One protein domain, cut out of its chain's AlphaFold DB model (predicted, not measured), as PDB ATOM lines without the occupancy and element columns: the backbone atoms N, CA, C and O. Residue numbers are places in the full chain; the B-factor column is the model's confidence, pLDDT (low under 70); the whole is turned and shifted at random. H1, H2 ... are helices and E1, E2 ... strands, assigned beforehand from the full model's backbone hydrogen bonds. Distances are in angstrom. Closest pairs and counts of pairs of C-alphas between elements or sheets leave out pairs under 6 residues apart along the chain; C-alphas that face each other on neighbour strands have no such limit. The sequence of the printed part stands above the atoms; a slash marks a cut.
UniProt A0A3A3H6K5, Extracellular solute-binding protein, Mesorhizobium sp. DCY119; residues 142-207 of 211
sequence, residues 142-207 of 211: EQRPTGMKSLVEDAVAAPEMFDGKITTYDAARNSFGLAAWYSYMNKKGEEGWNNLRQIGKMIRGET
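Overview. This is residues 142 to 207 of the 211 residues of the protein "Extracellular solute-binding protein" of Mesorhizobium sp. DCY119 (UniProt A0A3A3H6K5). H3 and H4 meet at a corner and, with the parallel two-strand ribbon E1 and E2, frame a triangle; H1 packs on the side of H4 away from H3, with small H2 beside H1. The printed part has 66 residues, with named elements in the order H1, H2, E1, H3, H4, E2, mostly helix. It is compact, radius of gyration of the C-alphas 11.8 A, spans 32 by 23 by 18 A.

Along the chain. Find C-alpha 148 at (157.825, 164.417, 157.697); H1 runs from there to 157, 14.2 A. Next come H2, residues 159 to 162, and E1, 166 to 169. H3, 175 to 188, spans 19.8 A; H4, 190 to 199, 14.6 A. E2, 203 to 206, ends at (168.386, 171.734, 170.188).

Arrangement. H1 and H4 touch, closest at C-alphas 152 and 195, 6.3 A. H3 and H4 touch only at the corner, only just, with 3 pairs of C-alphas within 8 A. Between E1 and E2, look at N 204 and O 166, 2.8 A. H1, H3 and H4 have every O i to N i+4 pair within hydrogen-bond range; H2 is too short for one. E1, H3, H4, E2 form a strand-helix-strand unit, parallel strands joined through helices, with a right-handed crossover.

Size, cuts and confidence. The printed part has no cut, its links between elements are tight, and no printed residue is under 70 in pLDDT.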
ATOM      1  N   GLU A 142     143.723 164.073 163.381       90.88
ATOM      2  CA  GLU A 142     143.919 164.356 161.964       90.88
ATOM      3  C   GLU A 142     145.243 165.079 161.670       90.88
ATOM      4  O   GLU A 142     145.753 164.961 160.563       90.88
ATOM      5  N   GLN A 143     145.810 165.786 162.656       89.81
ATOM      6  CA  GLN A 143     147.077 166.529 162.547       89.81
ATOM      7  C   GLN A 143     148.246 165.796 163.221       89.81
ATOM      8  O   GLN A 143     149.317 166.364 163.457       89.81
ATOM      9  N   ARG A 144     148.054 164.530 163.619       93.50
ATOM     10  CA  ARG A 144     149.139 163.723 164.187       93.50
ATOM     11  C   ARG A 144     150.061 163.277 163.052       93.50
ATOM     12  O   ARG A 144     149.621 162.557 162.154       93.50
ATOM     13  N   PRO A 145     151.353 163.644 163.084       94.44
ATOM     14  CA  PRO A 145     152.233 163.402 161.957       94.44
ATOM     15  C   PRO A 145     152.480 161.903 161.760       94.44
ATOM     16  O   PRO A 145     152.994 161.216 162.640       94.44
ATOM     17  N   THR A 146     152.167 161.409 160.563       94.75
ATOM     18  CA  THR A 146     152.505 160.049 160.108       94.75
ATOM     19  C   THR A 146     153.878 159.996 159.433       94.75
ATOM     20  O   THR A 146     154.434 158.925 159.193       94.75
ATOM     21  N   GLY A 147     154.461 161.163 159.156       93.69
ATOM     22  CA  GLY A 147     155.815 161.322 158.656       93.69
ATOM     23  C   GLY A 147     156.174 162.792 158.473       93.69
ATOM     24  O   GLY A 147     155.404 163.693 158.793       93.69
ATOM     25  N   MET A 148     157.359 163.043 157.914       94.25
ATOM     26  CA  MET A 148     157.825 164.417 157.697       94.25
ATOM     27  C   MET A 148     156.947 165.188 156.706       94.25
ATOM     28  O   MET A 148     156.745 166.381 156.873       94.25
ATOM     29  N   LYS A 149     156.394 164.508 155.694       94.75
ATOM     30  CA  LYS A 149     155.532 165.147 154.697       94.75
ATOM     31  C   LYS A 149     154.222 165.651 155.312       94.75
ATOM     32  O   LYS A 149     153.905 166.817 155.126       94.75
ATOM     33  N   SER A 150     153.525 164.814 156.087       95.75
ATOM     34  CA  SER A 150     152.284 165.228 156.757       95.75
ATOM     35  C   SER A 150     152.549 166.351 157.762       95.75
ATOM     36  O   SER A 150     151.816 167.325 157.790       95.75
ATOM     37  N   LEU A 151     153.658 166.272 158.514       96.19
ATOM     38  CA  LEU A 151     154.067 167.350 159.419       96.19
ATOM     39  C   LEU A 151     154.245 168.684 158.679       96.19
ATOM     40  O   LEU A 151     153.834 169.720 159.187       96.19
ATOM     41  N   VAL A 152     154.869 168.671 157.498       96.75
ATOM     42  CA  VAL A 152     155.053 169.881 156.683       96.75
ATOM     43  C   VAL A 152     153.723 170.404 156.156       96.75
ATOM     44  O   VAL A 152     153.491 171.606 156.230       96.75
ATOM     45  N   GLU A 153     152.859 169.525 155.647       96.25
ATOM     46  CA  GLU A 153     151.527 169.895 155.153       96.25
ATOM     47  C   GLU A 153     150.699 170.570 156.261       96.25
ATOM     48  O   GLU A 153     150.201 171.678 156.055       96.25
ATOM     49  N   ASP A 154     150.651 169.974 157.456       95.62
ATOM     50  CA  ASP A 154     149.929 170.522 158.609       95.62
ATOM     51  C   ASP A 154     150.540 171.843 159.103       95.62
ATOM     52  O   ASP A 154     149.823 172.808 159.371       95.62
ATOM     53  N   ALA A 155     151.873 171.924 159.178       95.88
ATOM     54  CA  ALA A 155     152.572 173.121 159.644       95.88
ATOM     55  C   ALA A 155     152.424 174.315 158.694       95.88
ATOM     56  O   ALA A 155     152.329 175.456 159.144       95.88
ATOM     57  N   VAL A 156     152.387 174.065 157.384       96.12
ATOM     58  CA  VAL A 156     152.135 175.104 156.378       96.12
ATOM     59  C   VAL A 156     150.666 175.533 156.389       96.12
ATOM     60  O   VAL A 156     150.388 176.718 156.207       96.12
ATOM     61  N   ALA A 157     149.736 174.601 156.614       95.81
ATOM     62  CA  ALA A 157     148.304 174.891 156.660       95.81
ATOM     63  C   ALA A 157     147.879 175.665 157.921       95.81
ATOM     64  O   ALA A 157     146.964 176.483 157.834       95.81
ATOM     65  N   ALA A 158     148.543 175.440 159.063       93.94
ATOM     66  CA  ALA A 158     148.238 176.089 160.343       93.94
ATOM     67  C   ALA A 158     149.497 176.650 161.047       93.94
ATOM     68  O   ALA A 158     149.885 176.156 162.114       93.94
ATOM     69  N   PRO A 159     150.175 177.678 160.497       94.25
ATOM     70  CA  PRO A 159     151.436 178.184 161.047       94.25
ATOM     71  C   PRO A 159     151.369 178.574 162.530       94.25
ATOM     72  O   PRO A 159     152.306 178.320 163.276       94.25
ATOM     73  N   GLU A 160     150.254 179.126 163.007       93.00
ATOM     74  CA  GLU A 160     150.036 179.502 164.411       93.00
ATOM     75  C   GLU A 160     150.101 178.313 165.392       93.00
ATOM     76  O   GLU A 160     150.458 178.461 166.574       93.00
ATOM     77  N   MET A 161     149.796 177.109 164.905       90.62
ATOM     78  CA  MET A 161     149.876 175.878 165.685       90.62
ATOM     79  C   MET A 161     151.303 175.342 165.792       90.62
ATOM     80  O   MET A 161     151.604 174.684 166.788       90.62
ATOM     81  N   PHE A 162     152.185 175.668 164.843       94.56
ATOM     82  CA  PHE A 162     153.504 175.039 164.707       94.56
ATOM     83  C   PHE A 162     154.698 175.996 164.824       94.56
ATOM     84  O   PHE A 162     155.803 175.543 165.135       94.56
ATOM     85  N   ASP A 163     154.509 177.303 164.635       94.81
ATOM     86  CA  ASP A 163     155.599 178.277 164.663       94.81
ATOM     87  C   ASP A 163     156.290 178.311 166.035       94.81
ATOM     88  O   ASP A 163     155.664 178.478 167.086       94.81
ATOM     89  N   GLY A 164     157.602 178.065 166.030       93.56
ATOM     90  CA  GLY A 164     158.415 177.916 167.236       93.56
ATOM     91  C   GLY A 164     158.064 176.708 168.116       93.56
ATOM     92  O   GLY A 164     158.542 176.638 169.250       93.56
ATOM     93  N   LYS A 165     157.236 175.772 167.639       93.69
ATOM     94  CA  LYS A 165     156.773 174.584 168.381       93.69
ATOM     95  C   LYS A 165     157.257 173.267 167.768       93.69
ATOM     96  O   LYS A 165     157.014 172.207 168.340       93.69
ATOM     97  N   ILE A 166     157.967 173.321 166.642       94.44
ATOM     98  CA  ILE A 166     158.693 172.177 166.081       94.44
ATOM     99  C   ILE A 166     160.126 172.227 166.608       94.44
ATOM    100  O   ILE A 166     160.777 173.267 166.539       94.44
ATOM    101  N   THR A 167     160.633 171.107 167.115       93.12
ATOM    102  CA  THR A 167     162.016 171.001 167.588       93.12
ATOM    103  C   THR A 167     162.724 169.795 166.989       93.12
ATOM    104  O   THR A 167     162.098 168.787 166.655       93.12
ATOM    105  N   THR A 168     164.035 169.914 166.806       91.88
ATOM    106  CA  THR A 168     164.908 168.846 166.313       91.88
ATOM    107  C   THR A 168     166.346 169.092 166.755       91.88
ATOM    108  O   THR A 168     166.690 170.180 167.215       91.88
ATOM    109  N   TYR A 169     167.219 168.103 166.577       88.62
ATOM    110  CA  TYR A 169     168.643 168.297 166.812       88.62
ATOM    111  C   TYR A 169     169.241 169.337 165.855       88.62
ATOM    112  O   TYR A 169     169.057 169.262 164.637       88.62
ATOM    113  N   ASP A 170     170.038 170.250 166.407       88.94
ATOM    114  CA  ASP A 170     170.887 171.159 165.644       88.94
ATOM    115  C   ASP A 170     172.071 170.384 165.042       88.94
ATOM    116  O   ASP A 170     173.060 170.092 165.721       88.94
ATOM    117  N   ALA A 171     171.978 170.064 163.749       87.94
ATOM    118  CA  ALA A 171     173.009 169.331 163.013       87.94
ATOM    119  C   ALA A 171     174.382 170.025 163.014       87.94
ATOM    120  O   ALA A 171     175.398 169.349 162.868       87.94
ATOM    121  N   ALA A 172     174.444 171.350 163.183       86.19
ATOM    122  CA  ALA A 172     175.710 172.078 163.206       86.19
ATOM    123  C   ALA A 172     176.428 171.965 164.559       86.19
ATOM    124  O   ALA A 172     177.643 172.149 164.634       86.19
ATOM    125  N   ARG A 173     175.686 171.683 165.638       83.88
ATOM    126  CA  ARG A 173     176.208 171.667 167.015       83.88
ATOM    127  C   ARG A 173     176.137 170.300 167.691       83.88
ATOM    128  O   ARG A 173     176.748 170.114 168.740       83.88
ATOM    129  N   ASN A 174     175.420 169.342 167.110       84.00
ATOM    130  CA  ASN A 174     175.244 168.002 167.651       84.00
ATOM    131  C   ASN A 174     175.570 166.937 166.587       84.00
ATOM    132  O   ASN A 174     174.837 166.775 165.614       84.00
ATOM    133  N   SER A 175     176.642 166.163 166.801       83.56
ATOM    134  CA  SER A 175     177.091 165.112 165.870       83.56
ATOM    135  C   SER A 175     176.072 163.988 165.652       83.56
ATOM    136  O   SER A 175     175.983 163.445 164.554       83.56
ATOM    137  N   PHE A 176     175.275 163.642 166.667       83.31
ATOM    138  CA  PHE A 176     174.185 162.677 166.491       83.31
ATOM    139  C   PHE A 176     173.070 163.272 165.620       83.31
ATOM    140  O   PHE A 176     172.579 162.615 164.705       83.31
ATOM    141  N   GLY A 177     172.737 164.548 165.839       87.25
ATOM    142  CA  GLY A 177     171.839 165.320 164.981       87.25
ATOM    143  C   GLY A 177     172.303 165.384 163.529       87.25
ATOM    144  O   GLY A 177     171.502 165.195 162.617       87.25
ATOM    145  N   LEU A 178     173.603 165.586 163.305       88.31
ATOM    146  CA  LEU A 178     174.199 165.538 161.972       88.31
ATOM    147  C   LEU A 178     173.993 164.168 161.318       88.31
ATOM    148  O   LEU A 178     173.530 164.108 160.183       88.31
ATOM    149  N   ALA A 179     174.284 163.076 162.029       86.62
ATOM    150  CA  ALA A 179     174.088 161.721 161.514       86.62
ATOM    151  C   ALA A 179     172.608 161.429 161.193       86.62
ATOM    152  O   ALA A 179     172.303 160.830 160.158       86.62
ATOM    153  N   ALA A 180     171.691 161.900 162.042       88.75
ATOM    154  CA  ALA A 180     170.249 161.792 161.845       88.75
ATOM    155  C   ALA A 180     169.787 162.498 160.562       88.75
ATOM    156  O   ALA A 180     169.165 161.881 159.691       88.75
ATOM    157  N   TRP A 181     170.142 163.777 160.418       91.12
ATOM    158  CA  TRP A 181     169.792 164.571 159.243       91.12
ATOM    159  C   TRP A 181     170.473 164.062 157.976       91.12
ATOM    160  O   TRP A 181     169.821 163.981 156.939       91.12
ATOM    161  N   TYR A 182     171.739 163.647 158.057       91.44
ATOM    162  CA  TYR A 182     172.444 163.032 156.935       91.44
ATOM    163  C   TYR A 182     171.715 161.780 156.438       91.44
ATOM    164  O   TYR A 182     171.472 161.654 155.241       91.44
ATOM    165  N   SER A 183     171.300 160.885 157.340       90.00
ATOM    166  CA  SER A 183     170.566 159.668 156.974       90.00
ATOM    167  C   SER A 183     169.220 159.984 156.311       90.00
ATOM    168  O   SER A 183     168.900 159.437 155.251       90.00
ATOM    169  N   TYR A 184     168.461 160.933 156.872       92.25
ATOM    170  CA  TYR A 184     167.200 161.391 156.288       92.25
ATOM    171  C   TYR A 184     167.396 161.995 154.889       92.25
ATOM    172  O   TYR A 184     166.717 161.586 153.944       92.25
ATOM    173  N   MET A 185     168.354 162.913 154.732       94.12
ATOM    174  CA  MET A 185     168.628 163.581 153.457       94.12
ATOM    175  C   MET A 185     169.196 162.619 152.414       94.12
ATOM    176  O   MET A 185     168.796 162.683 151.256       94.12
ATOM    177  N   ASN A 186     170.046 161.667 152.805       93.88
ATOM    178  CA  ASN A 186     170.551 160.635 151.900       93.88
ATOM    179  C   ASN A 186     169.421 159.730 151.378       93.88
ATOM    180  O   ASN A 186     169.448 159.286 150.234       93.88
ATOM    181  N   LYS A 187     168.393 159.473 152.200       94.12
ATOM    182  CA  LYS A 187     167.241 158.656 151.798       94.12
ATOM    183  C   LYS A 187     166.201 159.427 150.980       94.12
ATOM    184  O   LYS A 187     165.570 158.830 150.111       94.12
ATOM    185  N   LYS A 188     165.968 160.703 151.298       95.12
ATOM    186  CA  LYS A 188     164.891 161.525 150.714       95.12
ATOM    187  C   LYS A 188     165.342 162.471 149.604       95.12
ATOM    188  O   LYS A 188     164.503 162.915 148.827       95.12
ATOM    189  N   GLY A 189     166.632 162.777 149.514       96.12
ATOM    190  CA  GLY A 189     167.182 163.696 148.522       96.12
ATOM    191  C   GLY A 189     166.488 165.060 148.549       96.12
ATOM    192  O   GLY A 189     166.233 165.627 149.613       96.12
ATOM    193  N   GLU A 190     166.140 165.571 147.368       96.69
ATOM    194  CA  GLU A 190     165.488 166.877 147.212       96.69
ATOM    195  C   GLU A 190     164.124 166.985 147.901       96.69
ATOM    196  O   GLU A 190     163.765 168.070 148.349       96.69
ATOM    197  N   GLU A 191     163.371 165.890 148.050       95.31
ATOM    198  CA  GLU A 191     162.112 165.908 148.811       95.31
ATOM    199  C   GLU A 191     162.373 166.320 150.266       95.31
ATOM    200  O   GLU A 191     161.690 167.191 150.804       95.31
ATOM    201  N   GLY A 192     163.405 165.742 150.888       95.12
ATOM    202  CA  GLY A 192     163.783 166.051 152.267       95.12
ATOM    203  C   GLY A 192     164.214 167.507 152.430       95.12
ATOM    204  O   GLY A 192     163.781 168.186 153.364       95.12
ATOM    205  N   TRP A 193     165.000 168.015 151.479       95.75
ATOM    206  CA  TRP A 193     165.407 169.417 151.465       95.75
ATOM    207  C   TRP A 193     164.234 170.374 151.236       95.75
ATOM    208  O   TRP A 193     164.142 171.397 151.913       95.75
ATOM    209  N   ASN A 194     163.317 170.050 150.320       96.50
ATOM    210  CA  ASN A 194     162.110 170.840 150.067       96.50
ATOM    211  C   ASN A 194     161.195 170.899 151.291       96.50
ATOM    212  O   ASN A 194     160.692 171.969 151.624       96.50
ATOM    213  N   ASN A 195     161.019 169.776 151.986       94.94
ATOM    214  CA  ASN A 195     160.275 169.714 153.240       94.94
ATOM    215  C   ASN A 195     160.896 170.646 154.289       94.94
ATOM    216  O   ASN A 195     160.214 171.505 154.844       94.94
ATOM    217  N   LEU A 196     162.212 170.544 154.503       94.06
ATOM    218  CA  LEU A 196     162.904 171.359 155.499       94.06
ATOM    219  C   LEU A 196     162.880 172.856 155.159       94.06
ATOM    220  O   LEU A 196     162.736 173.682 156.054       94.06
ATOM    221  N   ARG A 197     162.973 173.227 153.875       95.62
ATOM    222  CA  ARG A 197     162.876 174.630 153.434       95.62
ATOM    223  C   ARG A 197     161.533 175.274 153.787       95.62
ATOM    224  O   ARG A 197     161.514 176.464 154.087       95.62
ATOM    225  N   GLN A 198     160.442 174.509 153.765       96.75
ATOM    226  CA  GLN A 198     159.097 175.027 154.041       96.75
ATOM    227  C   GLN A 198     158.893 175.367 155.519       96.75
ATOM    228  O   GLN A 198     158.379 176.435 155.834       96.75
ATOM    229  N   ILE A 199     159.347 174.494 156.420       95.56
ATOM    230  CA  ILE A 199     159.121 174.650 157.867       95.56
ATOM    231  C   ILE A 199     160.358 175.127 158.634       95.56
ATOM    232  O   ILE A 199     160.291 175.337 159.838       95.56
ATOM    233  N   GLY A 200     161.499 175.329 157.971       93.12
ATOM    234  CA  GLY A 200     162.782 175.592 158.630       93.12
ATOM    235  C   GLY A 200     162.785 176.808 159.559       93.12
ATOM    236  O   GLY A 200     163.463 176.786 160.579       93.12
ATOM    237  N   LYS A 201     161.988 177.843 159.256       92.44
ATOM    238  CA  LYS A 201     161.833 179.025 160.126       92.44
ATOM    239  C   LYS A 201     161.020 178.749 161.397       92.44
ATOM    240  O   LYS A 201     161.193 179.466 162.373       92.44
ATOM    241  N   MET A 202     160.173 177.718 161.380       94.75
ATOM    242  CA  MET A 202     159.341 177.295 162.512       94.75
ATOM    243  C   MET A 202     160.111 176.385 163.483       94.75
ATOM    244  O   MET A 202     159.695 176.206 164.628       94.75
ATOM    245  N   ILE A 203     161.217 175.786 163.021       93.38
ATOM    246  CA  ILE A 203     162.003 174.809 163.776       93.38
ATOM    247  C   ILE A 203     162.926 175.506 164.776       93.38
ATOM    248  O   ILE A 203     163.699 176.399 164.428       93.38
ATOM    249  N   ARG A 204     162.924 175.011 166.013       91.19
ATOM    250  CA  ARG A 204     163.939 175.297 167.030       91.19
ATOM    251  C   ARG A 204     164.968 174.169 167.068       91.19
ATOM    252  O   ARG A 204     164.615 172.998 167.169       91.19
ATOM    253  N   GLY A 205     166.242 174.527 166.935       86.25
ATOM    254  CA  GLY A 205     167.352 173.580 166.999       86.25
ATOM    255  C   GLY A 205     167.825 173.375 168.434       86.25
ATOM    256  O   GLY A 205     168.122 174.346 169.125       86.25
ATOM    257  N   GLU A 206     167.946 172.119 168.849       82.25
ATOM    258  CA  GLU A 206     168.386 171.734 170.188       82.25
ATOM    259  C   GLU A 206     169.744 171.036 170.150       82.25
ATOM    260  O   GLU A 206     170.055 170.244 169.257       82.25
ATOM    261  N   THR A 207     170.567 171.284 171.165       74.69
ATOM    262  CA  THR A 207     171.866 170.611 171.321       74.69
ATOM    263  C   THR A 207     171.760 169.296 172.096       74.69
ATOM    264  O   THR A 207     172.732 168.541 172.144       74.69
TER     265      THR A 207